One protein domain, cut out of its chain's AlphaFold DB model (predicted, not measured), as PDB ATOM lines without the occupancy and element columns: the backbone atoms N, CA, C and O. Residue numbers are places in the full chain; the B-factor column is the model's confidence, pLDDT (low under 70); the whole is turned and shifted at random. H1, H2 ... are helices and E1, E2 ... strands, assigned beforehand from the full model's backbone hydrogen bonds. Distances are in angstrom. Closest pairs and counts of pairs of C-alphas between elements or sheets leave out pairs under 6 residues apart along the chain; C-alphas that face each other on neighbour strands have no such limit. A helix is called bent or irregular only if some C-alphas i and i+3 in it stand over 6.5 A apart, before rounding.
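Overview. This is residues 3 to 217 of the 224 residues of an uncharacterized protein of Solanum lycopersicum (UniProt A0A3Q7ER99). Long helices H1, H3, H4 and H5 run back and forth along an elongated body; H3, H4, H5 and H6 form a bundle, and H1 packs on H3 away from the others. Short H2 lies at one end, and the small strand hairpin E1-E2 near the other, beside H3 and H4. The printed part has 215 residues, mostly helix, with six named helices and two strands in the order H1 H2 H3 H4 H5 E1 E2 H6; the sheet E1 - E2 is antiparallel. It is loose, with a radius of gyration of the C-alphas of 20.9 A and spans of 65 by 39 by 29 A.

Arrangement. H1, residues 3 to 43, touches H3, residues 55 to 80, opposite ways at a shallow tilt of 19 degrees; their closest C-alphas, Val 19 and Gly 69, are 5.5 A apart. H2, residues 46 to 50, is near H1. H4, residues 91 to 125, assigned as one helix by its hydrogen bonds, is bent, with C-alphas 107 and 110 7.1 A apart; its arms are H4a, residues 91 to 107, and H4b, residues 110 to 125. H3, with residues 68 to 78 alone, touches H4a in a hairpin, closest at C-alphas Trp 68 and Ser 105, 6.1 A. H4b and H5, residues 133 to 167, form another, H5 touching with residues 139 to 150 alone, closest at C-alphas Pro 111 and Cys 147, 6.1 A. H6, residues 194 to 216, touches H4a with residues 196 to 200 alone, closest at C-alphas His 200 and Leu 106, 6.8 A. E1, residues 180 to 182, and E2, residues 188 to 190, form a hairpin, with N 181 and O 189 3.0 A apart. Every O i to N i+4 pair is within hydrogen-bond range in H1, H3, H4a, H4b and H6, against 26 of 31 in H5 and 0 of 1 in H2, where 1 of 2 O i to N i+3 pairs is.

Along the chain. H1 begins at C-alpha 3 (160.900, 207.813, 107.292) and measures 59.9 A from first to last C-alpha, H3 38.0 A and H5 50.6 A. H2 and H5 are only just irregular, C-alphas 47 and 50 being 6.6 A apart and 159 and 162 6.9 A. H6, 32.2 A, ends at C-alpha 216 (197.231, 190.110, 132.392).

Size, cuts and confidence. The farthest C-alphas, Gln 43 and Lys 170, are 68.7 A apart. The printed part has no cut; the link H5 to E1 is long. Its mean pLDDT is 73.3, and 83 residues are under 70, among them 161 to 195.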
ATOM      1  N   TYR A   3     159.861 208.843 107.119       53.91
ATOM      2  CA  TYR A   3     160.900 207.813 107.292       53.91
ATOM      3  C   TYR A   3     161.270 207.532 108.757       53.91
ATOM      4  O   TYR A   3     161.548 206.390 109.116       53.91
ATOM      5  N   SER A   4     161.235 208.555 109.618       62.84
ATOM      6  CA  SER A   4     161.564 208.403 111.043       62.84
ATOM      7  C   SER A   4     160.556 207.521 111.787       62.84
ATOM      8  O   SER A   4     160.958 206.687 112.592       62.84
ATOM      9  N   ARG A   5     159.260 207.631 111.457       63.19
ATOM     10  CA  ARG A   5     158.195 206.829 112.077       63.19
ATOM     11  C   ARG A   5     158.311 205.351 111.717       63.19
ATOM     12  O   ARG A   5     158.286 204.514 112.607       63.19
ATOM     13  N   PHE A   6     158.541 205.027 110.443       67.00
ATOM     14  CA  PHE A   6     158.727 203.634 110.017       67.00
ATOM     15  C   PHE A   6     159.960 202.976 110.652       67.00
ATOM     16  O   PHE A   6     159.890 201.820 111.064       67.00
ATOM     17  N   ALA A   7     161.077 203.701 110.767       67.56
ATOM     18  CA  ALA A   7     162.284 203.182 111.409       67.56
ATOM     19  C   ALA A   7     162.079 202.934 112.915       67.56
ATOM     20  O   ALA A   7     162.459 201.879 113.422       67.56
ATOM     21  N   VAL A   8     161.440 203.872 113.620       68.31
ATOM     22  CA  VAL A   8     161.107 203.737 115.049       68.31
ATOM     23  C   VAL A   8     160.140 202.572 115.281       68.31
ATOM     24  O   VAL A   8     160.322 201.788 116.214       68.31
ATOM     25  N   ASP A   9     159.166 202.401 114.391       71.50
ATOM     26  CA  ASP A   9     158.189 201.322 114.465       71.50
ATOM     27  C   ASP A   9     158.820 199.944 114.252       71.50
ATOM     28  O   ASP A   9     158.540 199.018 115.020       71.50
ATOM     29  N   ALA A  10     159.696 199.820 113.252       80.06
ATOM     30  CA  ALA A  10     160.420 198.589 112.950       80.06
ATOM     31  C   ALA A  10     161.367 198.194 114.090       80.06
ATOM     32  O   ALA A  10     161.348 197.044 114.532       80.06
ATOM     33  N   LEU A  11     162.142 199.150 114.614       76.62
ATOM     34  CA  LEU A  11     163.008 198.925 115.773       76.62
ATOM     35  C   LEU A  11     162.201 198.432 116.972       76.62
ATOM     36  O   LEU A  11     162.602 197.477 117.631       76.62
ATOM     37  N   GLY A  12     161.027 199.017 117.205       78.19
ATOM     38  CA  GLY A  12     160.172 198.600 118.299       78.19
ATOM     39  C   GLY A  12     159.642 197.172 118.177       78.19
ATOM     40  O   GLY A  12     159.692 196.407 119.140       78.19
ATOM     41  N   VAL A  13     159.182 196.786 116.986       83.50
ATOM     42  CA  VAL A  13     158.729 195.414 116.711       83.50
ATOM     43  C   VAL A  13     159.873 194.420 116.918       83.50
ATOM     44  O   VAL A  13     159.690 193.398 117.581       83.50
ATOM     45  N   ILE A  14     161.071 194.744 116.425       86.50
ATOM     46  CA  ILE A  14     162.268 193.911 116.595       86.50
ATOM     47  C   ILE A  14     162.610 193.743 118.079       86.50
ATOM     48  O   ILE A  14     162.851 192.618 118.517       86.50
ATOM     49  N   THR A  15     162.590 194.819 118.871       84.12
ATOM     50  CA  THR A  15     162.854 194.747 120.315       84.12
ATOM     51  C   THR A  15     161.846 193.846 121.027       84.12
ATOM     52  O   THR A  15     162.250 193.000 121.820       84.12
ATOM     53  N   ILE A  16     160.551 193.963 120.720       85.69
ATOM     54  CA  ILE A  16     159.509 193.117 121.327       85.69
ATOM     55  C   ILE A  16     159.729 191.640 120.980       85.69
ATOM     56  O   ILE A  16     159.650 190.782 121.863       85.69
ATOM     57  N   ILE A  17     160.037 191.336 119.715       89.44
ATOM     58  CA  ILE A  17     160.328 189.967 119.264       89.44
ATOM     59  C   ILE A  17     161.555 189.421 119.998       89.44
ATOM     60  O   ILE A  17     161.506 188.318 120.540       89.44
ATOM     61  N   LEU A  18     162.634 190.201 120.064       88.62
ATOM     62  CA  LEU A  18     163.880 189.791 120.704       88.62
ATOM     63  C   LEU A  18     163.687 189.524 122.201       88.62
ATOM     64  O   LEU A  18     164.131 188.493 122.702       88.62
ATOM     65  N   VAL A  19     162.979 190.412 122.907       88.69
ATOM     66  CA  VAL A  19     162.650 190.230 124.328       88.69
ATOM     67  C   VAL A  19     161.763 188.999 124.528       88.69
ATOM     68  O   VAL A  19     162.010 188.216 125.440       88.69
ATOM     69  N   SER A  20     160.781 188.770 123.656       88.00
ATOM     70  CA  SER A  20     159.920 187.581 123.731       88.00
ATOM     71  C   SER A  20     160.721 186.287 123.569       88.00
ATOM     72  O   SER A  20     160.561 185.356 124.359       88.00
ATOM     73  N   ILE A  21     161.635 186.238 122.595       92.25
ATOM     74  CA  ILE A  21     162.541 185.098 122.397       92.25
ATOM     75  C   ILE A  21     163.435 184.906 123.626       92.25
ATOM     76  O   ILE A  21     163.579 183.779 124.097       92.25
ATOM     77  N   LEU A  22     163.997 185.988 124.175       90.00
ATOM     78  CA  LEU A  22     164.839 185.944 125.372       90.00
ATOM     79  C   LEU A  22     164.087 185.356 126.573       90.00
ATOM     80  O   LEU A  22     164.631 184.507 127.278       90.00
ATOM     81  N   VAL A  23     162.834 185.766 126.787       90.75
ATOM     82  CA  VAL A  23     161.986 185.250 127.869       90.75
ATOM     83  C   VAL A  23     161.685 183.768 127.665       90.75
ATOM     84  O   VAL A  23     161.886 182.978 128.584       90.75
ATOM     85  N   LEU A  24     161.252 183.368 126.467       91.50
ATOM     86  CA  LEU A  24     160.923 181.971 126.167       91.50
ATOM     87  C   LEU A  24     162.144 181.056 126.311       91.50
ATOM     88  O   LEU A  24     162.076 180.036 126.998       91.50
ATOM     89  N   ALA A  25     163.274 181.443 125.717       90.75
ATOM     90  CA  ALA A  25     164.522 180.698 125.820       90.75
ATOM     91  C   ALA A  25     165.031 180.653 127.269       90.75
ATOM     92  O   ALA A  25     165.431 179.593 127.747       90.75
ATOM     93  N   GLY A  26     164.959 181.771 127.997       89.00
ATOM     94  CA  GLY A  26     165.352 181.857 129.401       89.00
ATOM     95  C   GLY A  26     164.529 180.936 130.301       89.00
ATOM     96  O   GLY A  26     165.094 180.173 131.085       89.00
ATOM     97  N   LEU A  27     163.201 180.943 130.153       90.75
ATOM     98  CA  LEU A  27     162.305 180.051 130.890       90.75
ATOM     99  C   LEU A  27     162.571 178.582 130.555       90.75
ATOM    100  O   LEU A  27     162.671 177.761 131.467       90.75
ATOM    101  N   PHE A  28     162.756 178.253 129.274       89.94
ATOM    102  CA  PHE A  28     163.123 176.903 128.852       89.94
ATOM    103  C   PHE A  28     164.448 176.454 129.485       89.94
ATOM    104  O   PHE A  28     164.529 175.354 130.034       89.94
ATOM    105  N   CYS A  29     165.466 177.318 129.500       88.31
ATOM    106  CA  CYS A  29     166.737 177.045 130.164       88.31
ATOM    107  C   CYS A  29     166.571 176.821 131.673       88.31
ATOM    108  O   CYS A  29     167.155 175.880 132.207       88.31
ATOM    109  N   ILE A  30     165.774 177.641 132.367       87.69
ATOM    110  CA  ILE A  30     165.511 177.475 133.805       87.69
ATOM    111  C   ILE A  30     164.817 176.134 134.070       87.69
ATOM    112  O   ILE A  30     165.262 175.380 134.935       87.69
ATOM    113  N   LEU A  31     163.768 175.808 133.311       88.38
ATOM    114  CA  LEU A  31     163.038 174.547 133.451       88.38
ATOM    115  C   LEU A  31     163.942 173.344 133.191       88.38
ATOM    116  O   LEU A  31     163.924 172.392 133.968       88.38
ATOM    117  N   TYR A  32     164.774 173.402 132.152       86.88
ATOM    118  CA  TYR A  32     165.727 172.341 131.841       86.88
ATOM    119  C   TYR A  32     166.776 172.173 132.948       86.88
ATOM    120  O   TYR A  32     167.065 171.048 133.354       86.88
ATOM    121  N   LEU A  33     167.303 173.276 133.493       84.12
ATOM    122  CA  LEU A  33     168.237 173.246 134.621       84.12
ATOM    123  C   LEU A  33     167.596 172.626 135.869       84.12
ATOM    124  O   LEU A  33     168.226 171.797 136.523       84.12
ATOM    125  N   ILE A  34     166.349 172.990 136.185       83.81
ATOM    126  CA  ILE A  34     165.612 172.425 137.321       83.81
ATOM    127  C   ILE A  34     165.335 170.938 137.094       83.81
ATOM    128  O   ILE A  34     165.610 170.138 137.983       83.81
ATOM    129  N   TYR A  35     164.841 170.556 135.914       84.75
ATOM    130  CA  TYR A  35     164.563 169.164 135.553       84.75
ATOM    131  C   TYR A  35     165.816 168.288 135.646       84.75
ATOM    132  O   TYR A  35     165.798 167.202 136.225       84.75
ATOM    133  N   PHE A  36     166.931 168.770 135.102       77.81
ATOM    134  CA  PHE A  36     168.204 168.069 135.170       77.81
ATOM    135  C   PHE A  36     168.685 167.928 136.622       77.81
ATOM    136  O   PHE A  36     169.103 166.847 137.038       77.81
ATOM    137  N   HIS A  37     168.543 168.989 137.422       75.00
ATOM    138  CA  HIS A  37     168.918 168.989 138.833       75.00
ATOM    139  C   HIS A  37     168.064 168.021 139.670       75.00
ATOM    140  O   HIS A  37     168.603 167.262 140.480       75.00
ATOM    141  N   THR A  38     166.739 168.002 139.482       74.75
ATOM    142  CA  THR A  38     165.843 167.077 140.197       74.75
ATOM    143  C   THR A  38     166.121 165.627 139.812       74.75
ATOM    144  O   THR A  38     166.192 164.771 140.697       74.75
ATOM    145  N   LYS A  39     166.375 165.355 138.527       78.56
ATOM    146  CA  LYS A  39     166.710 164.015 138.031       78.56
ATOM    147  C   LYS A  39     168.028 163.486 138.605       78.56
ATOM    148  O   LYS A  39     168.071 162.349 139.062       78.56
ATOM    149  N   ILE A  40     169.081 164.305 138.652       70.19
ATOM    150  CA  ILE A  40     170.382 163.891 139.208       70.19
ATOM    151  C   ILE A  40     170.313 163.684 140.720       70.19
ATOM    152  O   ILE A  40     170.862 162.705 141.226       70.19
ATOM    153  N   ARG A  41     169.620 164.570 141.450       67.50
ATOM    154  CA  ARG A  41     169.455 164.426 142.905       67.50
ATOM    155  C   ARG A  41     168.705 163.142 143.268       67.50
ATOM    156  O   ARG A  41     169.019 162.540 144.288       67.50
ATOM    157  N   GLY A  42     167.768 162.711 142.420       65.25
ATOM    158  CA  GLY A  42     167.063 161.437 142.569       65.25
ATOM    159  C   GLY A  42     167.912 160.194 142.273       65.25
ATOM    160  O   GLY A  42     167.569 159.121 142.754       65.25
ATOM    161  N   GLN A  43     169.015 160.313 141.521       68.25
ATOM    162  CA  GLN A  43     169.849 159.173 141.103       68.25
ATOM    163  C   GLN A  43     171.193 159.038 141.848       68.25
ATOM    164  O   GLN A  43     171.947 158.111 141.574       68.25
ATOM    165  N   GLY A  44     171.508 159.916 142.809       60.41
ATOM    166  CA  GLY A  44     172.628 159.710 143.748       60.41
ATOM    167  C   GLY A  44     174.046 159.804 143.157       60.41
ATOM    168  O   GLY A  44     175.008 159.377 143.793       60.41
ATOM    169  N   TYR A  45     174.217 160.373 141.959       60.41
ATOM    170  CA  TYR A  45     175.529 160.502 141.314       60.41
ATOM    171  C   TYR A  45     176.367 161.655 141.903       60.41
ATOM    172  O   TYR A  45     176.373 162.774 141.390       60.41
ATOM    173  N   ASN A  46     177.132 161.370 142.962       56.38
ATOM    174  CA  ASN A  46     177.996 162.345 143.649       56.38
ATOM    175  C   ASN A  46     179.118 162.940 142.767       56.38
ATOM    176  O   ASN A  46     179.566 164.057 143.022       56.38
ATOM    177  N   GLN A  47     179.550 162.248 141.706       55.06
ATOM    178  CA  GLN A  47     180.610 162.721 140.799       55.06
ATOM    179  C   GLN A  47     180.167 163.870 139.871       55.06
ATOM    180  O   GLN A  47     180.997 164.689 139.479       55.06
ATOM    181  N   LEU A  48     178.867 164.000 139.571       54.09
ATOM    182  CA  LEU A  48     178.326 165.131 138.797       54.09
ATOM    183  C   LEU A  48     178.073 166.385 139.654       54.09
ATOM    184  O   LEU A  48     177.818 167.462 139.113       54.09
ATOM    185  N   GLY A  49     178.208 166.284 140.982       54.19
ATOM    186  CA  GLY A  49     178.080 167.410 141.913       54.19
ATOM    187  C   GLY A  49     179.069 168.557 141.647       54.19
ATOM    188  O   GLY A  49     178.787 169.705 141.980       54.19
ATOM    189  N   TYR A  50     180.192 168.273 140.985       54.09
ATOM    190  CA  TYR A  50     181.190 169.270 140.596       54.09
ATOM    191  C   TYR A  50     180.708 170.190 139.445       54.09
ATOM    192  O   TYR A  50     180.896 171.406 139.501       54.09
ATOM    193  N   PHE A  51     179.983 169.654 138.454       54.03
ATOM    194  CA  PHE A  51     179.334 170.451 137.394       54.03
ATOM    195  C   PHE A  51     178.072 171.191 137.882       54.03
ATOM    196  O   PHE A  51     177.613 172.132 137.232       54.03
ATOM    197  N   HIS A  52     177.538 170.811 139.048       55.34
ATOM    198  CA  HIS A  52     176.409 171.468 139.718       55.34
ATOM    199  C   HIS A  52     176.763 172.805 140.378       55.34
ATOM    200  O   HIS A  52     175.858 173.548 140.758       55.34
ATOM    201  N   GLY A  53     178.049 173.132 140.509       62.28
ATOM    202  CA  GLY A  53     178.510 174.303 141.243       62.28
ATOM    203  C   GLY A  53     177.797 175.612 140.894       62.28
ATOM    204  O   GLY A  53     177.305 176.216 141.834       62.28
ATOM    205  N   PRO A  54     177.611 176.035 139.618       69.75
ATOM    206  CA  PRO A  54     177.169 177.380 139.240       69.75
ATOM    207  C   PRO A  54     175.698 177.467 138.769       69.75
ATOM    208  O   PRO A  54     175.353 178.347 137.984       69.75
ATOM    209  N   TRP A  55     174.799 176.569 139.185       75.44
ATOM    210  CA  TRP A  55     173.413 176.594 138.678       75.44
ATOM    211  C   TRP A  55     172.604 177.816 139.161       75.44
ATOM    212  O   TRP A  55     171.900 178.440 138.369       75.44
ATOM    213  N   ILE A  56     172.768 178.215 140.430       78.81
ATOM    214  CA  ILE A  56     172.065 179.369 141.030       78.81
ATOM    215  C   ILE A  56     172.438 180.659 140.304       78.81
ATOM    216  O   ILE A  56     171.562 181.428 139.925       78.81
ATOM    217  N   ILE A  57     173.734 180.882 140.071       81.62
ATOM    218  CA  ILE A  57     174.211 182.098 139.408       81.62
ATOM    219  C   ILE A  57     173.707 182.188 137.957       81.62
ATOM    220  O   ILE A  57     173.393 183.276 137.491       81.62
ATOM    221  N   ARG A  58     173.533 181.048 137.267       84.12
ATOM    222  CA  ARG A  58     172.924 180.994 135.926       84.12
ATOM    223  C   ARG A  58     171.438 181.345 135.951       84.12
ATOM    224  O   ARG A  58     170.991 182.095 135.095       84.12
ATOM    225  N   ILE A  59     170.680 180.848 136.932       84.81
ATOM    226  CA  ILE A  59     169.265 181.221 137.093       84.81
ATOM    227  C   ILE A  59     169.147 182.715 137.393       84.81
ATOM    228  O   ILE A  59     168.374 183.407 136.742       84.81
ATOM    229  N   VAL A  60     169.951 183.224 138.330       87.00
ATOM    230  CA  VAL A  60     169.987 184.650 138.684       87.00
ATOM    231  C   VAL A  60     170.331 185.513 137.466       87.00
ATOM    232  O   VAL A  60     169.657 186.508 137.221       87.00
ATOM    233  N   PHE A  61     171.308 185.100 136.653       87.19
ATOM    234  CA  PHE A  61     171.645 185.772 135.396       87.19
ATOM    235  C   PHE A  61     170.451 185.856 134.437       87.19
ATOM    236  O   PHE A  61     170.145 186.931 133.928       87.19
ATOM    237  N   ILE A  62     169.752 184.736 134.218       88.69
ATOM    238  CA  ILE A  62     168.583 184.682 133.330       88.69
ATOM    239  C   ILE A  62     167.454 185.571 133.869       88.69
ATOM    240  O   ILE A  62     166.837 186.301 133.099       88.69
ATOM    241  N   LEU A  63     167.204 185.560 135.181       88.56
ATOM    242  CA  LEU A  63     166.196 186.421 135.806       88.56
ATOM    243  C   LEU A  63     166.523 187.905 135.619       88.56
ATOM    244  O   LEU A  63     165.640 188.674 135.244       88.56
ATOM    245  N   PHE A  64     167.784 188.308 135.812       88.75
ATOM    246  CA  PHE A  64     168.205 189.683 135.545       88.75
ATOM    247  C   PHE A  64     168.100 190.051 134.065       88.75
ATOM    248  O   PHE A  64     167.705 191.171 133.760       88.75
ATOM    249  N   ALA A  65     168.381 189.124 133.146       88.38
ATOM    250  CA  ALA A  65     168.243 189.365 131.711       88.38
ATOM    251  C   ALA A  65     166.772 189.541 131.295       88.38
ATOM    252  O   ALA A  65     166.457 190.424 130.500       88.38
ATOM    253  N   ILE A  66     165.861 188.750 131.869       88.44
ATOM    254  CA  ILE A  66     164.412 188.899 131.669       88.44
ATOM    255  C   ILE A  66     163.929 190.236 132.235       88.44
ATOM    256  O   ILE A  66     163.211 190.969 131.557       88.44
ATOM    257  N   TRP A  67     164.345 190.571 133.459       88.19
ATOM    258  CA  TRP A  67     163.996 191.833 134.108       88.19
ATOM    259  C   TRP A  67     164.494 193.046 133.309       88.19
ATOM    260  O   TRP A  67     163.740 193.988 133.071       88.19
ATOM    261  N   TRP A  68     165.735 192.983 132.824       88.62
ATOM    262  CA  TRP A  68     166.313 193.959 131.905       88.62
ATOM    263  C   TRP A  68     165.479 194.096 130.623       88.62
ATOM    264  O   TRP A  68     165.080 195.198 130.251       88.62
ATOM    265  N   GLY A  69     165.155 192.971 129.974       85.19
ATOM    266  CA  GLY A  69     164.360 192.947 128.746       85.19
ATOM    267  C   GLY A  69     162.962 193.545 128.920       85.19
ATOM    268  O   GLY A  69     162.492 194.271 128.047       85.19
ATOM    269  N   PHE A  70     162.314 193.308 130.064       83.81
ATOM    270  CA  PHE A  70     161.040 193.949 130.391       83.81
ATOM    271  C   PHE A  70     161.172 195.477 130.470       83.81
ATOM    272  O   PHE A  70     160.328 196.197 129.936       83.81
ATOM    273  N   GLY A  71     162.258 195.977 131.067       83.25
ATOM    274  CA  GLY A  71     162.568 197.405 131.093       83.25
ATOM    275  C   GLY A  71     162.658 198.022 129.692       83.25
ATOM    276  O   GLY A  71     162.072 199.074 129.447       83.25
ATOM    277  N   GLU A  72     163.306 197.340 128.745       82.75
ATOM    278  CA  GLU A  72     163.404 197.818 127.358       82.75
ATOM    279  C   GLU A  72     162.038 197.917 126.663       82.75
ATOM    280  O   GLU A  72     161.787 198.867 125.918       82.75
ATOM    281  N   VAL A  73     161.111 196.998 126.951       80.81
ATOM    282  CA  VAL A  73     159.728 197.075 126.444       80.81
ATOM    283  C   VAL A  73     158.981 198.272 127.041       80.81
ATOM    284  O   VAL A  73     158.236 198.950 126.326       80.81
ATOM    285  N   VAL A  74     159.181 198.565 128.329       76.12
ATOM    286  CA  VAL A  74     158.586 199.738 128.994       76.12
ATOM    287  C   VAL A  74     159.117 201.035 128.379       76.12
ATOM    288  O   VAL A  74     158.325 201.900 128.004       76.12
ATOM    289  N   ARG A  75     160.436 201.148 128.190       76.00
ATOM    290  CA  ARG A  75     161.072 202.296 127.526       76.00
ATOM    291  C   ARG A  75     160.528 202.518 126.123       76.00
ATOM    292  O   ARG A  75     160.201 203.644 125.764       76.00
ATOM    293  N   LEU A  76     160.416 201.453 125.335       70.81
ATOM    294  CA  LEU A  76     159.931 201.531 123.964       70.81
ATOM    295  C   LEU A  76     158.476 202.030 123.893       70.81
ATOM    296  O   LEU A  76     158.160 202.873 123.057       70.81
ATOM    297  N   ASN A  77     157.603 201.561 124.792       69.31
ATOM    298  CA  ASN A  77     156.221 202.044 124.876       69.31
ATOM    299  C   ASN A  77     156.141 203.531 125.259       69.31
ATOM    300  O   ASN A  77     155.298 204.244 124.720       69.31
ATOM    301  N   LEU A  78     157.030 204.004 126.140       64.00
ATOM    302  CA  LEU A  78     157.099 205.415 126.545       64.00
ATOM    303  C   LEU A  78     157.687 206.317 125.446       64.00
ATOM    304  O   LEU A  78     157.242 207.446 125.286       64.00
ATOM    305  N   ILE A  79     158.636 205.821 124.644       58.19
ATOM    306  CA  ILE A  79     159.202 206.552 123.493       58.19
ATOM    307  C   ILE A  79     158.179 206.704 122.360       58.19
ATOM    308  O   ILE A  79     158.210 207.695 121.635       58.19
ATOM    309  N   ARG A  80     157.291 205.720 122.172       58.31
ATOM    310  CA  ARG A  80     156.418 205.661 120.994       58.31
ATOM    311  C   ARG A  80     155.180 206.555 121.093       58.31
ATOM    312  O   ARG A  80     154.614 206.846 120.049       58.31
ATOM    313  N   GLY A  81     154.748 206.976 122.288       54.31
ATOM    314  CA  GLY A  81     153.588 207.866 122.523       54.31
ATOM    315  C   GLY A  81     152.208 207.350 122.066       54.31
ATOM    316  O   GLY A  81     151.189 207.716 122.641       54.31
ATOM    317  N   GLU A  82     152.161 206.428 121.105       44.94
ATOM    318  CA  GLU A  82     150.972 205.807 120.506       44.94
ATOM    319  C   GLU A  82     150.673 204.399 121.058       44.94
ATOM    320  O   GLU A  82     149.707 203.746 120.659       44.94
ATOM    321  N   GLY A  83     151.475 203.904 122.006       52.41
ATOM    322  CA  GLY A  83     151.229 202.623 122.669       52.41
ATOM    323  C   GLY A  83     150.030 202.708 123.619       52.41
ATOM    324  O   GLY A  83     150.200 203.108 124.770       52.41
ATOM    325  N   ARG A  84     148.841 202.293 123.147       49.75
ATOM    326  CA  ARG A  84     147.509 202.286 123.816       49.75
ATOM    327  C   ARG A  84     147.455 201.974 125.324       49.75
ATOM    328  O   ARG A  84     146.441 202.273 125.943       49.75
ATOM    329  N   LEU A  85     148.470 201.338 125.911       54.25
ATOM    330  CA  LEU A  85     148.474 200.917 127.316       54.25
ATOM    331  C   LEU A  85     149.057 201.954 128.287       54.25
ATOM    332  O   LEU A  85     148.585 202.021 129.416       54.25
ATOM    333  N   LEU A  86     150.053 202.754 127.882       53.06
ATOM    334  CA  LEU A  86     150.715 203.739 128.761       53.06
ATOM    335  C   LEU A  86     150.354 205.194 128.433       53.06
ATOM    336  O   LEU A  86     150.449 206.047 129.313       53.06
ATOM    337  N   SER A  87     149.873 205.476 127.219       54.41
ATOM    338  CA  SER A  87     149.296 206.783 126.861       54.41
ATOM    339  C   SER A  87     147.951 207.052 127.546       54.41
ATOM    340  O   SER A  87     147.547 208.201 127.681       54.41
ATOM    341  N   ALA A  88     147.278 206.005 128.038       57.91
ATOM    342  CA  ALA A  88     146.080 206.126 128.867       57.91
ATOM    343  C   ALA A  88     146.384 206.608 130.302       57.91
ATOM    344  O   ALA A  88     145.481 207.065 131.004       57.91
ATOM    345  N   PHE A  89     147.638 206.499 130.757       62.78
ATOM    346  CA  PHE A  89     148.057 206.952 132.081       62.78
ATOM    347  C   PHE A  89     148.564 208.396 132.017       62.78
ATOM    348  O   PHE A  89     149.361 208.744 131.151       62.78
ATOM    349  N   GLY A  90     148.124 209.239 132.957       66.69
ATOM    350  CA  GLY A  90     148.502 210.655 132.990       66.69
ATOM    351  C   GLY A  90     150.010 210.900 133.157       66.69
ATOM    352  O   GLY A  90     150.737 210.068 133.702       66.69
ATOM    353  N   PHE A  91     150.469 212.090 132.759       66.50
ATOM    354  CA  PHE A  91     151.879 212.513 132.733       66.50
ATOM    355  C   PHE A  91     152.680 212.189 134.014       66.50
ATOM    356  O   PHE A  91     153.791 211.668 133.951       66.50
ATOM    357  N   ARG A  92     152.093 212.396 135.205       68.06
ATOM    358  CA  ARG A  92     152.748 212.105 136.503       68.06
ATOM    359  C   ARG A  92     153.069 210.618 136.705       68.06
ATOM    360  O   ARG A  92     154.061 210.272 137.353       68.06
ATOM    361  N   TRP A  93     152.227 209.732 136.173       71.19
ATOM    362  CA  TRP A  93     152.464 208.290 136.212       71.19
ATOM    363  C   TRP A  93     153.580 207.898 135.251       71.19
ATOM    364  O   TRP A  93     154.466 207.141 135.642       71.19
ATOM    365  N   GLN A  94     153.589 208.467 134.044       69.38
ATOM    366  CA  GLN A  94     154.652 208.237 133.065       69.38
ATOM    367  C   GLN A  94     156.018 208.676 133.613       69.38
ATOM    368  O   GLN A  94     156.974 207.908 133.549       69.38
ATOM    369  N   GLU A  95     156.097 209.844 134.258       71.94
ATOM    370  CA  GLU A  95     157.318 210.329 134.912       71.94
ATOM    371  C   GLU A  95     157.811 209.371 136.011       71.94
ATOM    372  O   GLU A  95     159.000 209.058 136.098       71.94
ATOM    373  N   THR A  96     156.899 208.865 136.841       75.12
ATOM    374  CA  THR A  96     157.244 207.948 137.938       75.12
ATOM    375  C   THR A  96     157.740 206.603 137.409       75.12
ATOM    376  O   THR A  96     158.767 206.097 137.866       75.12
ATOM    377  N   VAL A  97     157.050 206.043 136.411       76.12
ATOM    378  CA  VAL A  97     157.464 204.808 135.731       76.12
ATOM    379  C   VAL A  97     158.828 205.000 135.076       76.12
ATOM    380  O   VAL A  97     159.679 204.122 135.181       76.12
ATOM    381  N   CYS A  98     159.071 206.168 134.485       77.56
ATOM    382  CA  CYS A  98     160.342 206.511 133.872       77.56
ATOM    383  C   CYS A  98     161.504 206.514 134.867       77.56
ATOM    384  O   CYS A  98     162.517 205.845 134.662       77.56
ATOM    385  N   LYS A  99     161.335 207.225 135.987       78.94
ATOM    386  CA  LYS A  99     162.323 207.266 137.071       78.94
ATOM    387  C   LYS A  99     162.603 205.864 137.602       78.94
ATOM    388  O   LYS A  99     163.761 205.482 137.745       78.94
ATOM    389  N   CYS A 100     161.550 205.080 137.835       79.56
ATOM    390  CA  CYS A 100     161.667 203.707 138.315       79.56
ATOM    391  C   CYS A 100     162.404 202.811 137.309       79.56
ATOM    392  O   CYS A 100     163.301 202.065 137.699       79.56
ATOM    393  N   TYR A 101     162.086 202.922 136.016       82.81
ATOM    394  CA  TYR A 101     162.781 202.204 134.952       82.81
ATOM    395  C   TYR A 101     164.275 202.529 134.938       82.81
ATOM    396  O   TYR A 101     165.083 201.609 134.983       82.81
ATOM    397  N   ILE A 102     164.649 203.810 134.946       80.69
ATOM    398  CA  ILE A 102     166.056 204.225 134.876       80.69
ATOM    399  C   ILE A 102     166.833 203.712 136.095       80.69
ATOM    400  O   ILE A 102     167.921 203.164 135.933       80.69
ATOM    401  N   VAL A 103     166.281 203.831 137.310       85.00
ATOM    402  CA  VAL A 103     166.913 203.273 138.523       85.00
ATOM    403  C   VAL A 103     167.051 201.749 138.420       85.00
ATOM    404  O   VAL A 103     168.102 201.195 138.731       85.00
ATOM    405  N   SER A 104     165.994 201.063 137.988       83.56
ATOM    406  CA  SER A 104     165.930 199.601 137.927       83.56
ATOM    407  C   SER A 104     166.845 199.008 136.848       83.56
ATOM    408  O   SER A 104     167.476 197.973 137.053       83.56
ATOM    409  N   SER A 105     166.949 199.685 135.709       85.25
ATOM    410  CA  SER A 105     167.774 199.306 134.568       85.25
ATOM    411  C   SER A 105     169.246 199.635 134.855       85.25
ATOM    412  O   SER A 105     169.994 198.738 135.252       85.25
ATOM    413  N   LEU A 106     169.641 200.910 134.781       79.69
ATOM    414  CA  LEU A 106     171.038 201.361 134.932       79.69
ATOM    415  C   LEU A 106     171.611 201.161 136.336       79.69
ATOM    416  O   LEU A 106     172.811 200.939 136.504       79.69
ATOM    417  N   GLY A 107     170.769 201.291 137.361       81.62
ATOM    418  CA  GLY A 107     171.200 201.208 138.754       81.62
ATOM    419  C   GLY A 107     171.310 199.778 139.276       81.62
ATOM    420  O   GLY A 107     172.031 199.551 140.245       81.62
ATOM    421  N   PHE A 108     170.621 198.809 138.664       83.38
ATOM    422  CA  PHE A 108     170.529 197.457 139.220       83.38
ATOM    423  C   PHE A 108     170.709 196.349 138.186       83.38
ATOM    424  O   PHE A 108     171.635 195.552 138.312       83.38
ATOM    425  N   ALA A 109     169.870 196.283 137.157       86.00
ATOM    426  CA  ALA A 109     169.860 195.150 136.240       86.00
ATOM    427  C   ALA A 109     171.134 195.058 135.377       86.00
ATOM    428  O   ALA A 109     171.758 193.999 135.328       86.00
ATOM    429  N   GLU A 110     171.580 196.161 134.778       85.31
ATOM    430  CA  GLU A 110     172.834 196.243 134.010       85.31
ATOM    431  C   GLU A 110     174.088 195.887 134.830       85.31
ATOM    432  O   GLU A 110     174.822 194.972 134.440       85.31
ATOM    433  N   PRO A 111     174.354 196.539 135.985       84.69
ATOM    434  CA  PRO A 111     175.548 196.234 136.766       84.69
ATOM    435  C   PRO A 111     175.514 194.797 137.308       84.69
ATOM    436  O   PRO A 111     176.552 194.130 137.329       84.69
ATOM    437  N   CYS A 112     174.329 194.272 137.653       87.12
ATOM    438  CA  CYS A 112     174.154 192.867 138.026       87.12
ATOM    439  C   CYS A 112     174.527 191.923 136.877       87.12
ATOM    440  O   CYS A 112     175.232 190.937 137.111       87.12
ATOM    441  N   LEU A 113     174.088 192.204 135.645       86.75
ATOM    442  CA  LEU A 113     174.425 191.400 134.469       86.75
ATOM    443  C   LEU A 113     175.934 191.402 134.209       86.75
ATOM    444  O   LEU A 113     176.524 190.326 134.080       86.75
ATOM    445  N   TYR A 114     176.572 192.577 134.213       86.19
ATOM    446  CA  TYR A 114     178.017 192.690 134.008       86.19
ATOM    447  C   TYR A 114     178.807 191.916 135.059       86.19
ATOM    448  O   TYR A 114     179.631 191.070 134.713       86.19
ATOM    449  N   LEU A 115     178.527 192.141 136.344       85.12
ATOM    450  CA  LEU A 115     179.214 191.429 137.419       85.12
ATOM    451  C   LEU A 115     178.979 189.919 137.332       85.12
ATOM    452  O   LEU A 115     179.918 189.142 137.500       85.12
ATOM    453  N   THR A 116     177.764 189.480 137.009       86.81
ATOM    454  CA  THR A 116     177.457 188.051 136.884       86.81
ATOM    455  C   THR A 116     178.293 187.377 135.793       86.81
ATOM    456  O   THR A 116     178.890 186.329 136.048       86.81
ATOM    457  N   VAL A 117     178.404 187.988 134.607       85.62
ATOM    458  CA  VAL A 117     179.248 187.475 133.509       85.62
ATOM    459  C   VAL A 117     180.710 187.398 133.939       85.62
ATOM    460  O   VAL A 117     181.388 186.404 133.689       85.62
ATOM    461  N   VAL A 118     181.189 188.415 134.648       83.06
ATOM    462  CA  VAL A 118     182.558 188.486 135.163       83.06
ATOM    463  C   VAL A 118     182.870 187.362 136.144       83.06
ATOM    464  O   VAL A 118     183.913 186.709 136.040       83.06
ATOM    465  N   PHE A 119     181.968 187.112 137.089       80.25
ATOM    466  CA  PHE A 119     182.115 186.018 138.041       80.25
ATOM    467  C   PHE A 119     182.042 184.656 137.350       80.25
ATOM    468  O   PHE A 119     182.835 183.777 137.683       80.25
ATOM    469  N   LEU A 120     181.157 184.493 136.363       80.94
ATOM    470  CA  LEU A 120     181.074 183.275 135.554       80.94
ATOM    471  C   LEU A 120     182.360 183.032 134.756       80.94
ATOM    472  O   LEU A 120     182.855 181.906 134.730       80.94
ATOM    473  N   LEU A 121     182.946 184.079 134.169       79.06
ATOM    474  CA  LEU A 121     184.216 183.988 133.454       79.06
ATOM    475  C   LEU A 121     185.353 183.581 134.397       79.06
ATOM    476  O   LEU A 121     186.090 182.641 134.108       79.06
ATOM    477  N   ARG A 122     185.476 184.233 135.560       77.31
ATOM    478  CA  ARG A 122     186.491 183.860 136.562       77.31
ATOM    479  C   ARG A 122     186.314 182.434 137.070       77.31
ATOM    480  O   ARG A 122     187.307 181.726 137.204       77.31
ATOM    481  N   ALA A 123     185.076 182.016 137.321       73.75
ATOM    482  CA  ALA A 123     184.753 180.648 137.708       73.75
ATOM    483  C   ALA A 123     185.197 179.636 136.644       73.75
ATOM    484  O   ALA A 123     185.746 178.597 136.989       73.75
ATOM    485  N   SER A 124     184.997 179.950 135.360       74.00
ATOM    486  CA  SER A 124     185.401 179.078 134.252       74.00
ATOM    487  C   SER A 124     186.919 178.968 134.081       74.00
ATOM    488  O   SER A 124     187.398 177.959 133.574       74.00
ATOM    489  N   LEU A 125     187.675 180.003 134.461       69.12
ATOM    490  CA  LEU A 125     189.138 180.042 134.335       69.12
ATOM    491  C   LEU A 125     189.867 179.432 135.537       69.12
ATOM    492  O   LEU A 125     191.016 179.005 135.418       69.12
ATOM    493  N   GLN A 126     189.235 179.399 136.709       66.88
ATOM    494  CA  GLN A 126     189.817 178.748 137.876       66.88
ATOM    495  C   GLN A 126     189.788 177.228 137.680       66.88
ATOM    496  O   GLN A 126     188.722 176.622 137.620       66.88
ATOM    497  N   LYS A 127     190.975 176.603 137.603       55.06
ATOM    498  CA  LYS A 127     191.130 175.140 137.544       55.06
ATOM    499  C   LYS A 127     190.432 174.493 138.741       55.06
ATOM    500  O   LYS A 127     190.900 174.554 139.871       55.06
ATOM    501  N   SER A 128     189.289 173.911 138.439       52.94
ATOM    502  CA  SER A 128     188.448 172.957 139.145       52.94
ATOM    503  C   SER A 128     188.386 172.805 140.674       52.94
ATOM    504  O   SER A 128     187.946 171.766 141.157       52.94
ATOM    505  N   GLY A 129     188.760 173.809 141.466       52.31
ATOM    506  CA  GLY A 129     188.951 173.607 142.907       52.31
ATOM    507  C   GLY A 129     187.801 173.973 143.853       52.31
ATOM    508  O   GLY A 129     187.756 173.426 144.950       52.31
ATOM    509  N   THR A 130     186.907 174.921 143.533       44.53
ATOM    510  CA  THR A 130     186.114 175.579 144.609       44.53
ATOM    511  C   THR A 130     184.661 175.936 144.280       44.53
ATOM    512  O   THR A 130     184.051 176.752 144.971       44.53
ATOM    513  N   LEU A 131     184.049 175.288 143.287       55.59
ATOM    514  CA  LEU A 131     182.662 175.553 142.882       55.59
ATOM    515  C   LEU A 131     181.615 174.938 143.841       55.59
ATOM    516  O   LEU A 131     180.676 174.261 143.435       55.59
ATOM    517  N   SER A 132     181.784 175.135 145.150       61.28
ATOM    518  CA  SER A 132     180.819 174.676 146.156       61.28
ATOM    519  C   SER A 132     179.546 175.533 146.136       61.28
ATOM    520  O   SER A 132     179.589 176.739 145.895       61.28
ATOM    521  N   GLN A 133     178.398 174.949 146.485       60.72
ATOM    522  CA  GLN A 133     177.112 175.660 146.569       60.72
ATOM    523  C   GLN A 133     177.151 176.886 147.511       60.72
ATOM    524  O   GLN A 133     176.468 177.883 147.273       60.72
ATOM    525  N   LYS A 134     178.001 176.850 148.551       64.75
ATOM    526  CA  LYS A 134     178.243 177.986 149.458       64.75
ATOM    527  C   LYS A 134     178.994 179.135 148.776       64.75
ATOM    528  O   LYS A 134     178.751 180.290 149.116       64.75
ATOM    529  N   TRP A 135     179.886 178.839 147.828       70.88
ATOM    530  CA  TRP A 135     180.580 179.853 147.030       70.88
ATOM    531  C   TRP A 135     179.594 180.590 146.119       70.88
ATOM    532  O   TRP A 135     179.604 181.812 146.090       70.88
ATOM    533  N   ASN A 136     178.645 179.881 145.504       71.88
ATOM    534  CA  ASN A 136     177.593 180.489 144.683       71.88
ATOM    535  C   ASN A 136     176.716 181.503 145.418       71.88
ATOM    536  O   ASN A 136     176.500 182.602 144.914       71.88
ATOM    537  N   GLY A 137     176.183 181.130 146.586       73.94
ATOM    538  CA  GLY A 137     175.336 182.033 147.368       73.94
ATOM    539  C   GLY A 137     176.104 183.282 147.801       73.94
ATOM    540  O   GLY A 137     175.591 184.393 147.702       73.94
ATOM    541  N   LYS A 138     177.378 183.107 148.183       80.12
ATOM    542  CA  LYS A 138     178.283 184.226 148.465       80.12
ATOM    543  C   LYS A 138     178.520 185.092 147.231       80.12
ATOM    544  O   LYS A 138     178.469 186.304 147.355       80.12
ATOM    545  N   THR A 139     178.722 184.501 146.054       82.06
ATOM    546  CA  THR A 139     178.898 185.235 144.792       82.06
ATOM    547  C   THR A 139     177.670 186.072 144.444       82.06
ATOM    548  O   THR A 139     177.821 187.251 144.143       82.06
ATOM    549  N   VAL A 140     176.458 185.517 144.554       83.94
ATOM    550  CA  VAL A 140     175.214 186.289 144.364       83.94
ATOM    551  C   VAL A 140     175.127 187.430 145.381       83.94
ATOM    552  O   VAL A 140     174.833 188.561 145.006       83.94
ATOM    553  N   GLY A 141     175.454 187.161 146.649       85.75
ATOM    554  CA  GLY A 141     175.522 188.187 147.689       85.75
ATOM    555  C   GLY A 141     176.525 189.300 147.371       85.75
ATOM    556  O   GLY A 141     176.192 190.469 147.520       85.75
ATOM    557  N   TYR A 142     177.718 188.960 146.873       83.94
ATOM    558  CA  TYR A 142     178.714 189.943 146.445       83.94
ATOM    559  C   TYR A 142     178.226 190.767 145.258       83.94
ATOM    560  O   TYR A 142     178.384 191.979 145.282       83.94
ATOM    561  N   ILE A 143     177.612 190.145 144.247       86.69
ATOM    562  CA  ILE A 143     177.047 190.866 143.095       86.69
ATOM    563  C   ILE A 143     176.024 191.896 143.571       86.69
ATOM    564  O   ILE A 143     176.150 193.070 143.243       86.69
ATOM    565  N   LEU A 144     175.070 191.483 144.411       86.38
ATOM    566  CA  LEU A 144     174.072 192.393 144.974       86.38
ATOM    567  C   LEU A 144     174.724 193.510 145.797       86.38
ATOM    568  O   LEU A 144     174.384 194.676 145.618       86.38
ATOM    569  N   LEU A 145     175.695 193.172 146.648       87.44
ATOM    570  CA  LEU A 145     176.408 194.138 147.482       87.44
ATOM    571  C   LEU A 145     177.179 195.173 146.651       87.44
ATOM    572  O   LEU A 145     177.162 196.350 146.992       87.44
ATOM    573  N   PHE A 146     177.830 194.758 145.561       83.19
ATOM    574  CA  PHE A 146     178.536 195.663 144.651       83.19
ATOM    575  C   PHE A 146     177.586 196.501 143.788       83.19
ATOM    576  O   PHE A 146     177.946 197.615 143.412       83.19
ATOM    577  N   CYS A 147     176.374 196.018 143.512       85.44
ATOM    578  CA  CYS A 147     175.352 196.800 142.815       85.44
ATOM    579  C   CYS A 147     174.663 197.831 143.717       85.44
ATOM    580  O   CYS A 147     174.253 198.873 143.216       85.44
ATOM    581  N   LEU A 148     174.565 197.602 145.033       85.56
ATOM    582  CA  LEU A 148     173.963 198.555 145.978       85.56
ATOM    583  C   LEU A 148     174.520 199.990 145.899       85.56
ATOM    584  O   LEU A 148     173.704 200.909 145.858       85.56
ATOM    585  N   PRO A 149     175.845 200.245 145.870       83.38
ATOM    586  CA  PRO A 149     176.359 201.610 145.756       83.38
ATOM    587  C   PRO A 149     176.005 202.263 144.415       83.38
ATOM    588  O   PRO A 149     175.707 203.453 144.392       83.38
ATOM    589  N   VAL A 150     175.982 201.501 143.316       83.56
ATOM    590  CA  VAL A 150     175.565 202.004 141.994       83.56
ATOM    591  C   VAL A 150     174.074 202.338 142.004       83.56
ATOM    592  O   VAL A 150     173.682 203.418 141.574       83.56
ATOM    593  N   PHE A 151     173.252 201.461 142.580       85.00
ATOM    594  CA  PHE A 151     171.821 201.681 142.769       85.00
ATOM    595  C   PHE A 151     171.539 202.916 143.631       85.00
ATOM    596  O   PHE A 151     170.723 203.756 143.258       85.00
ATOM    597  N   ALA A 152     172.234 203.057 144.761       85.19
ATOM    598  CA  ALA A 152     172.090 204.198 145.656       85.19
ATOM    599  C   ALA A 152     172.524 205.502 144.977       85.19
ATOM    600  O   ALA A 152     171.802 206.491 145.056       85.19
ATOM    601  N   LEU A 153     173.657 205.496 144.264       83.00
ATOM    602  CA  LEU A 153     174.114 206.644 143.483       83.00
ATOM    603  C   LEU A 153     173.058 207.045 142.448       83.00
ATOM    604  O   LEU A 153     172.684 208.211 142.365       83.00
ATOM    605  N   GLN A 154     172.529 206.071 141.712       82.88
ATOM    606  CA  GLN A 154     171.522 206.293 140.686       82.88
ATOM    607  C   GLN A 154     170.206 206.839 141.259       82.88
ATOM    608  O   GLN A 154     169.600 207.749 140.691       82.88
ATOM    609  N   LEU A 155     169.788 206.320 142.414       83.12
ATOM    610  CA  LEU A 155     168.625 206.801 143.147       83.12
ATOM    611  C   LEU A 155     168.826 208.248 143.617       83.12
ATOM    612  O   LEU A 155     167.944 209.081 143.421       83.12
ATOM    613  N   VAL A 156     169.996 208.564 144.179       81.94
ATOM    614  CA  VAL A 156     170.344 209.925 144.609       81.94
ATOM    615  C   VAL A 156     170.354 210.882 143.423       81.94
ATOM    616  O   VAL A 156     169.763 211.949 143.530       81.94
ATOM    617  N   LEU A 157     170.947 210.512 142.285       78.38
ATOM    618  CA  LEU A 157     170.967 211.359 141.086       78.38
ATOM    619  C   LEU A 157     169.553 211.682 140.585       78.38
ATOM    620  O   LEU A 157     169.276 212.823 140.219       78.38
ATOM    621  N   ILE A 158     168.640 210.711 140.623       76.06
ATOM    622  CA  ILE A 158     167.256 210.897 140.167       76.06
ATOM    623  C   ILE A 158     166.417 211.707 141.165       76.06
ATOM    624  O   ILE A 158     165.593 212.520 140.744       76.06
ATOM    625  N   LEU A 159     166.623 211.532 142.475       76.38
ATOM    626  CA  LEU A 159     165.938 212.325 143.505       76.38
ATOM    627  C   LEU A 159     166.495 213.753 143.610       76.38
ATOM    628  O   LEU A 159     165.733 214.694 143.835       76.38
ATOM    629  N   ALA A 160     167.809 213.923 143.454       70.50
ATOM    630  CA  ALA A 160     168.490 215.209 143.549       70.50
ATOM    631  C   ALA A 160     168.405 216.029 142.256       70.50
ATOM    632  O   ALA A 160     168.517 217.251 142.325       70.50
ATOM    633  N   GLY A 161     168.166 215.397 141.100       66.88
ATOM    634  CA  GLY A 161     167.989 216.054 139.800       66.88
ATOM    635  C   GLY A 161     167.123 217.326 139.841       66.88
ATOM    636  O   GLY A 161     167.637 218.395 139.509       66.88
ATOM    637  N   PRO A 162     165.866 217.273 140.329       64.50
ATOM    638  CA  PRO A 162     164.998 218.456 140.411       64.50
ATOM    639  C   PRO A 162     165.441 219.502 141.455       64.50
ATOM    640  O   PRO A 162     165.078 220.672 141.361       64.50
ATOM    641  N   GLN A 163     166.221 219.113 142.471       60.38
ATOM    642  CA  GLN A 163     166.753 220.033 143.492       60.38
ATOM    643  C   GLN A 163     168.011 220.773 143.003       60.38
ATOM    644  O   GLN A 163     168.226 221.931 143.364       60.38
ATOM    645  N   LEU A 164     168.827 220.117 142.172       56.88
ATOM    646  CA  LEU A 164     170.026 220.675 141.533       56.88
ATOM    647  C   LEU A 164     169.678 221.757 140.503       56.88
ATOM    648  O   LEU A 164     170.374 222.771 140.420       56.88
ATOM    649  N   GLU A 165     168.570 221.568 139.787       56.72
ATOM    650  CA  GLU A 165     167.998 222.559 138.869       56.72
ATOM    651  C   GLU A 165     167.574 223.843 139.605       56.72
ATOM    652  O   GLU A 165     167.841 224.954 139.149       56.72
ATOM    653  N   LYS A 166     166.977 223.698 140.798       55.91
ATOM    654  CA  LYS A 166     166.476 224.824 141.600       55.91
ATOM    655  C   LYS A 166     167.560 225.631 142.317       55.91
ATOM    656  O   LYS A 166     167.409 226.845 142.425       55.91
ATOM    657  N   ASN A 167     168.601 224.982 142.847       53.88
ATOM    658  CA  ASN A 167     169.473 225.610 143.851       53.88
ATOM    659  C   ASN A 167     170.827 226.126 143.348       53.88
ATOM    660  O   ASN A 167     171.312 227.098 143.923       53.88
ATOM    661  N   SER A 168     171.450 225.534 142.320       50.16
ATOM    662  CA  SER A 168     172.868 225.858 142.055       50.16
ATOM    663  C   SER A 168     173.259 226.067 140.596       50.16
ATOM    664  O   SER A 168     174.166 226.857 140.360       50.16
ATOM    665  N   LEU A 169     172.606 225.444 139.607       51.34
ATOM    666  CA  LEU A 169     173.028 225.529 138.198       51.34
ATOM    667  C   LEU A 169     171.835 225.849 137.277       51.34
ATOM    668  O   LEU A 169     171.375 225.006 136.515       51.34
ATOM    669  N   LYS A 170     171.402 227.120 137.253       50.44
ATOM    670  CA  LYS A 170     170.470 227.672 136.235       50.44
ATOM    671  C   LYS A 170     170.960 227.528 134.775       50.44
ATOM    672  O   LYS A 170     170.264 227.949 133.860       50.44
ATOM    673  N   HIS A 171     172.156 226.978 134.553       52.41
ATOM    674  CA  HIS A 171     172.810 226.849 133.246       52.41
ATOM    675  C   HIS A 171     173.071 225.382 132.830       52.41
ATOM    676  O   HIS A 171     173.708 225.137 131.804       52.41
ATOM    677  N   LEU A 172     172.622 224.378 133.598       52.72
ATOM    678  CA  LEU A 172     172.688 222.989 133.126       52.72
ATOM    679  C   LEU A 172     171.547 222.722 132.141       52.72
ATOM    680  O   LEU A 172     170.391 222.924 132.505       52.72
ATOM    681  N   PRO A 173     171.838 222.246 130.919       59.03
ATOM    682  CA  PRO A 173     170.796 221.834 129.987       59.03
ATOM    683  C   PRO A 173     169.958 220.702 130.597       59.03
ATOM    684  O   PRO A 173     170.532 219.755 131.134       59.03
ATOM    685  N   GLU A 174     168.630 220.740 130.438       59.62
ATOM    686  CA  GLU A 174     167.688 219.713 130.937       59.62
ATOM    687  C   GLU A 174     168.102 218.277 130.571       59.62
ATOM    688  O   GLU A 174     167.831 217.332 131.306       59.62
ATOM    689  N   TYR A 175     168.826 218.098 129.462       59.66
ATOM    690  CA  TYR A 175     169.349 216.807 129.008       59.66
ATOM    691  C   TYR A 175     170.371 216.152 129.967       59.66
ATOM    692  O   TYR A 175     170.606 214.945 129.894       59.66
ATOM    693  N   PHE A 176     170.991 216.919 130.870       55.59
ATOM    694  CA  PHE A 176     171.974 216.396 131.825       55.59
ATOM    695  C   PHE A 176     171.352 215.732 133.052       55.59
ATOM    696  O   PHE A 176     171.910 214.761 133.566       55.59
ATOM    697  N   THR A 177     170.220 216.254 133.522       58.28
ATOM    698  CA  THR A 177     169.628 215.905 134.821       58.28
ATOM    699  C   THR A 177     168.213 215.358 134.703       58.28
ATOM    700  O   THR A 177     167.821 214.557 135.551       58.28
ATOM    701  N   SER A 178     167.454 215.737 133.669       58.66
ATOM    702  CA  SER A 178     166.061 215.324 133.540       58.66
ATOM    703  C   SER A 178     165.938 213.938 132.895       58.66
ATOM    704  O   SER A 178     166.396 213.735 131.767       58.66
ATOM    705  N   PRO A 179     165.281 212.974 133.570       57.12
ATOM    706  CA  PRO A 179     164.935 211.687 132.976       57.12
ATOM    707  C   PRO A 179     163.769 211.777 131.977       57.12
ATOM    708  O   PRO A 179     163.471 210.799 131.290       57.12
ATOM    709  N   VAL A 180     163.084 212.925 131.911       59.41
ATOM    710  CA  VAL A 180     161.863 213.114 131.123       59.41
ATOM    711  C   VAL A 180     162.002 214.312 130.192       59.41
ATOM    712  O   VAL A 180     162.363 215.406 130.624       59.41
ATOM    713  N   LYS A 181     161.670 214.108 128.915       59.03
ATOM    714  CA  LYS A 181     161.408 215.185 127.955       59.03
ATOM    715  C   LYS A 181     159.910 215.251 127.684       59.03
ATOM    716  O   LYS A 181     159.316 214.228 127.347       59.03
ATOM    717  N   GLN A 182     159.313 216.429 127.835       54.47
ATOM    718  CA  GLN A 182     157.934 216.672 127.415       54.47
ATOM    719  C   GLN A 182     157.919 216.882 125.896       54.47
ATOM    720  O   GLN A 182     158.644 217.734 125.382       54.47
ATOM    721  N   SER A 183     157.150 216.069 125.174       54.06
ATOM    722  CA  SER A 183     156.889 216.275 123.744       54.06
ATOM    723  C   SER A 183     155.736 217.255 123.522       54.06
ATOM    724  O   SER A 183     154.916 217.449 124.414       54.06
ATOM    725  N   GLU A 184     155.653 217.831 122.314       49.12
ATOM    726  CA  GLU A 184     154.598 218.778 121.896       49.12
ATOM    727  C   GLU A 184     153.162 218.247 122.090       49.12
ATOM    728  O   GLU A 184     152.244 219.044 122.238       49.12
ATOM    729  N   ASP A 185     152.975 216.922 122.163       54.41
ATOM    730  CA  ASP A 185     151.683 216.252 122.391       54.41
ATOM    731  C   ASP A 185     151.411 215.887 123.877       54.41
ATOM    732  O   ASP A 185     150.640 214.971 124.158       54.41
ATOM    733  N   ASP A 186     152.077 216.530 124.847       53.28
ATOM    734  CA  ASP A 186     151.959 216.254 126.300       53.28
ATOM    735  C   ASP A 186     152.332 214.819 126.738       53.28
ATOM    736  O   ASP A 186     151.986 214.349 127.827       53.28
ATOM    737  N   VAL A 187     153.111 214.115 125.915       53.22
ATOM    738  CA  VAL A 187     153.640 212.780 126.227       53.22
ATOM    739  C   VAL A 187     155.019 212.895 126.884       53.22
ATOM    740  O   VAL A 187     155.896 213.609 126.393       53.22
ATOM    741  N   ALA A 188     155.235 212.165 127.984       56.28
ATOM    742  CA  ALA A 188     156.533 212.079 128.651       56.28
ATOM    743  C   ALA A 188     157.441 211.037 127.973       56.28
ATOM    744  O   ALA A 188     157.185 209.833 128.054       56.28
ATOM    745  N   LEU A 189     158.543 211.477 127.356       59.25
ATOM    746  CA  LEU A 189     159.565 210.578 126.817       59.25
ATOM    747  C   LEU A 189     160.655 210.305 127.845       59.25
ATOM    748  O   LEU A 189     161.312 211.223 128.342       59.25
ATOM    749  N   CYS A 190     160.917 209.021 128.071       65.44
ATOM    750  CA  CYS A 190     162.044 208.584 128.877       65.44
ATOM    751  C   CYS A 190     163.366 208.742 128.151       65.44
ATOM    752  O   CYS A 190     163.631 208.070 127.153       65.44
ATOM    753  N   THR A 191     164.221 209.591 128.703       64.12
ATOM    754  CA  THR A 191     165.608 209.733 128.286       64.12
ATOM    755  C   THR A 191     166.504 209.369 129.455       64.12
ATOM    756  O   THR A 191     166.239 209.723 130.599       64.12
ATOM    757  N   TYR A 192     167.585 208.653 129.167       61.34
ATOM    758  CA  TYR A 192     168.624 208.431 130.155       61.34
ATOM    759  C   TYR A 192     169.370 209.744 130.408       61.34
ATOM    760  O   TYR A 192     169.959 210.275 129.461       61.34
ATOM    761  N   PRO A 193     169.356 210.291 131.637       68.12
ATOM    762  CA  PRO A 193     170.082 211.519 131.912       68.12
ATOM    763  C   PRO A 193     171.576 211.261 131.710       68.12
ATOM    764  O   PRO A 193     172.116 210.274 132.218       68.12
ATOM    765  N   LEU A 194     172.254 212.149 130.977       65.00
ATOM    766  CA  LEU A 194     173.672 211.982 130.631       65.00
ATOM    767  C   LEU A 194     174.548 211.689 131.852       65.00
ATOM    768  O   LEU A 194     175.465 210.877 131.767       65.00
ATOM    769  N   LEU A 195     174.264 212.335 132.986       66.94
ATOM    770  CA  LEU A 195     175.041 212.182 134.213       66.94
ATOM    771  C   LEU A 195     174.970 210.754 134.769       66.94
ATOM    772  O   LEU A 195     175.984 210.179 135.153       66.94
ATOM    773  N   SER A 196     173.781 210.157 134.738       73.75
ATOM    774  CA  SER A 196     173.558 208.760 135.107       73.75
ATOM    775  C   SER A 196     174.334 207.816 134.192       73.75
ATOM    776  O   SER A 196     175.044 206.926 134.658       73.75
ATOM    777  N   THR A 197     174.220 208.013 132.876       78.31
ATOM    778  CA  THR A 197     174.923 207.185 131.888       78.31
ATOM    779  C   THR A 197     176.438 207.318 132.028       78.31
ATOM    780  O   THR A 197     177.153 206.328 131.919       78.31
ATOM    781  N   PHE A 198     176.937 208.518 132.330       80.69
ATOM    782  CA  PHE A 198     178.354 208.763 132.574       80.69
ATOM    783  C   PHE A 198     178.857 208.033 133.827       80.69
ATOM    784  O   PHE A 198     179.866 207.332 133.760       80.69
ATOM    785  N   CYS A 199     178.136 208.123 134.951       78.94
ATOM    786  CA  CYS A 199     178.475 207.387 136.172       78.94
ATOM    787  C   CYS A 199     178.461 205.868 135.954       78.94
ATOM    788  O   CYS A 199     179.392 205.174 136.370       78.94
ATOM    789  N   HIS A 200     177.444 205.355 135.257       81.81
ATOM    790  CA  HIS A 200     177.363 203.944 134.897       81.81
ATOM    791  C   HIS A 200     178.531 203.520 133.985       81.81
ATOM    792  O   HIS A 200     179.182 202.501 134.220       81.81
ATOM    793  N   GLY A 201     178.866 204.340 132.984       82.69
ATOM    794  CA  GLY A 201     179.991 204.107 132.081       82.69
ATOM    795  C   GLY A 201     181.341 204.075 132.800       82.69
ATOM    796  O   GLY A 201     182.152 203.185 132.547       82.69
ATOM    797  N   LEU A 202     181.575 204.983 133.753       85.75
ATOM    798  CA  LEU A 202     182.781 204.963 134.589       85.75
ATOM    799  C   LEU A 202     182.898 203.665 135.391       85.75
ATOM    800  O   LEU A 202     183.977 203.072 135.439       85.75
ATOM    801  N   PHE A 203     181.796 203.192 135.975       82.62
ATOM    802  CA  PHE A 203     181.769 201.909 136.675       82.62
ATOM    803  C   PHE A 203     182.137 200.749 135.738       82.62
ATOM    804  O   PHE A 203     182.983 199.921 136.084       82.62
ATOM    805  N   ALA A 204     181.580 200.723 134.523       83.38
ATOM    806  CA  ALA A 204     181.918 199.716 133.522       83.38
ATOM    807  C   ALA A 204     183.407 199.763 133.118       83.38
ATOM    808  O   ALA A 204     184.050 198.715 133.019       83.38
ATOM    809  N   ILE A 205     183.993 200.953 132.942       86.75
ATOM    810  CA  ILE A 205     185.425 201.131 132.630       86.75
ATOM    811  C   ILE A 205     186.312 200.635 133.781       86.75
ATOM    812  O   ILE A 205     187.291 199.918 133.558       86.75
ATOM    813  N   MET A 206     185.974 200.965 135.029       85.31
ATOM    814  CA  MET A 206     186.709 200.469 136.200       85.31
ATOM    815  C   MET A 206     186.635 198.941 136.304       85.31
ATOM    816  O   MET A 206     187.645 198.281 136.551       85.31
ATOM    817  N   LEU A 207     185.460 198.356 136.060       80.38
ATOM    818  CA  LEU A 207     185.274 196.910 136.111       80.38
ATOM    819  C   LEU A 207     186.056 196.195 135.000       80.38
ATOM    820  O   LEU A 207     186.763 195.220 135.259       80.38
ATOM    821  N   THR A 208     185.955 196.683 133.764       80.50
ATOM    822  CA  THR A 208     186.648 196.108 132.601       80.50
ATOM    823  C   THR A 208     188.163 196.238 132.707       80.50
ATOM    824  O   THR A 208     188.868 195.257 132.475       80.50
ATOM    825  N   SER A 209     188.677 197.390 133.141       83.94
ATOM    826  CA  SER A 209     190.114 197.573 133.386       83.94
ATOM    827  C   SER A 209     190.628 196.658 134.499       83.94
ATOM    828  O   SER A 209     191.657 196.004 134.323       83.94
ATOM    829  N   TYR A 210     189.889 196.508 135.604       82.06
ATOM    830  CA  TYR A 210     190.227 195.547 136.656       82.06
ATOM    831  C   TYR A 210     190.304 194.111 136.126       82.06
ATOM    832  O   TYR A 210     191.210 193.354 136.486       82.06
ATOM    833  N   LEU A 211     189.377 193.719 135.250       75.19
ATOM    834  CA  LEU A 211     189.396 192.394 134.635       75.19
ATOM    835  C   LEU A 211     190.575 192.208 133.713       75.19
ATOM    836  O   LEU A 211     191.226 191.175 133.808       75.19
ATOM    837  N   PHE A 212     190.850 193.192 132.864       80.94
ATOM    838  CA  PHE A 212     191.980 193.160 131.954       80.94
ATOM    839  C   PHE A 212     193.299 193.034 132.722       80.94
ATOM    840  O   PHE A 212     194.124 192.179 132.410       80.94
ATOM    841  N   LEU A 213     193.458 193.794 133.809       81.69
ATOM    842  CA  LEU A 213     194.613 193.694 134.701       81.69
ATOM    843  C   LEU A 213     194.702 192.324 135.384       81.69
ATOM    844  O   LEU A 213     195.777 191.728 135.449       81.69
ATOM    845  N   ALA A 214     193.587 191.801 135.891       72.06
ATOM    846  CA  ALA A 214     193.559 190.484 136.516       72.06
ATOM    847  C   ALA A 214     193.823 189.345 135.518       72.06
ATOM    848  O   ALA A 214     194.425 188.337 135.884       72.06
ATOM    849  N   TRP A 215     193.401 189.518 134.267       71.56
ATOM    850  CA  TRP A 215     193.736 188.648 133.146       71.56
ATOM    851  C   TRP A 215     195.235 188.701 132.839       71.56
ATOM    852  O   TRP A 215     195.891 187.665 132.859       71.56
ATOM    853  N   TRP A 216     195.804 189.897 132.667       71.38
ATOM    854  CA  TRP A 216     197.231 190.110 132.392       71.38
ATOM    855  C   TRP A 216     198.160 189.534 133.476       71.38
ATOM    856  O   TRP A 216     199.283 189.080 133.217       71.38
ATOM    857  N   LYS A 217     197.704 189.548 134.732       68.56
ATOM    858  CA  LYS A 217     198.469 189.048 135.880       68.56
ATOM    859  C   LYS A 217     198.394 187.525 136.048       68.56
ATOM    860  O   LYS A 217     199.200 186.986 136.799       68.56
TER     861      LYS A 217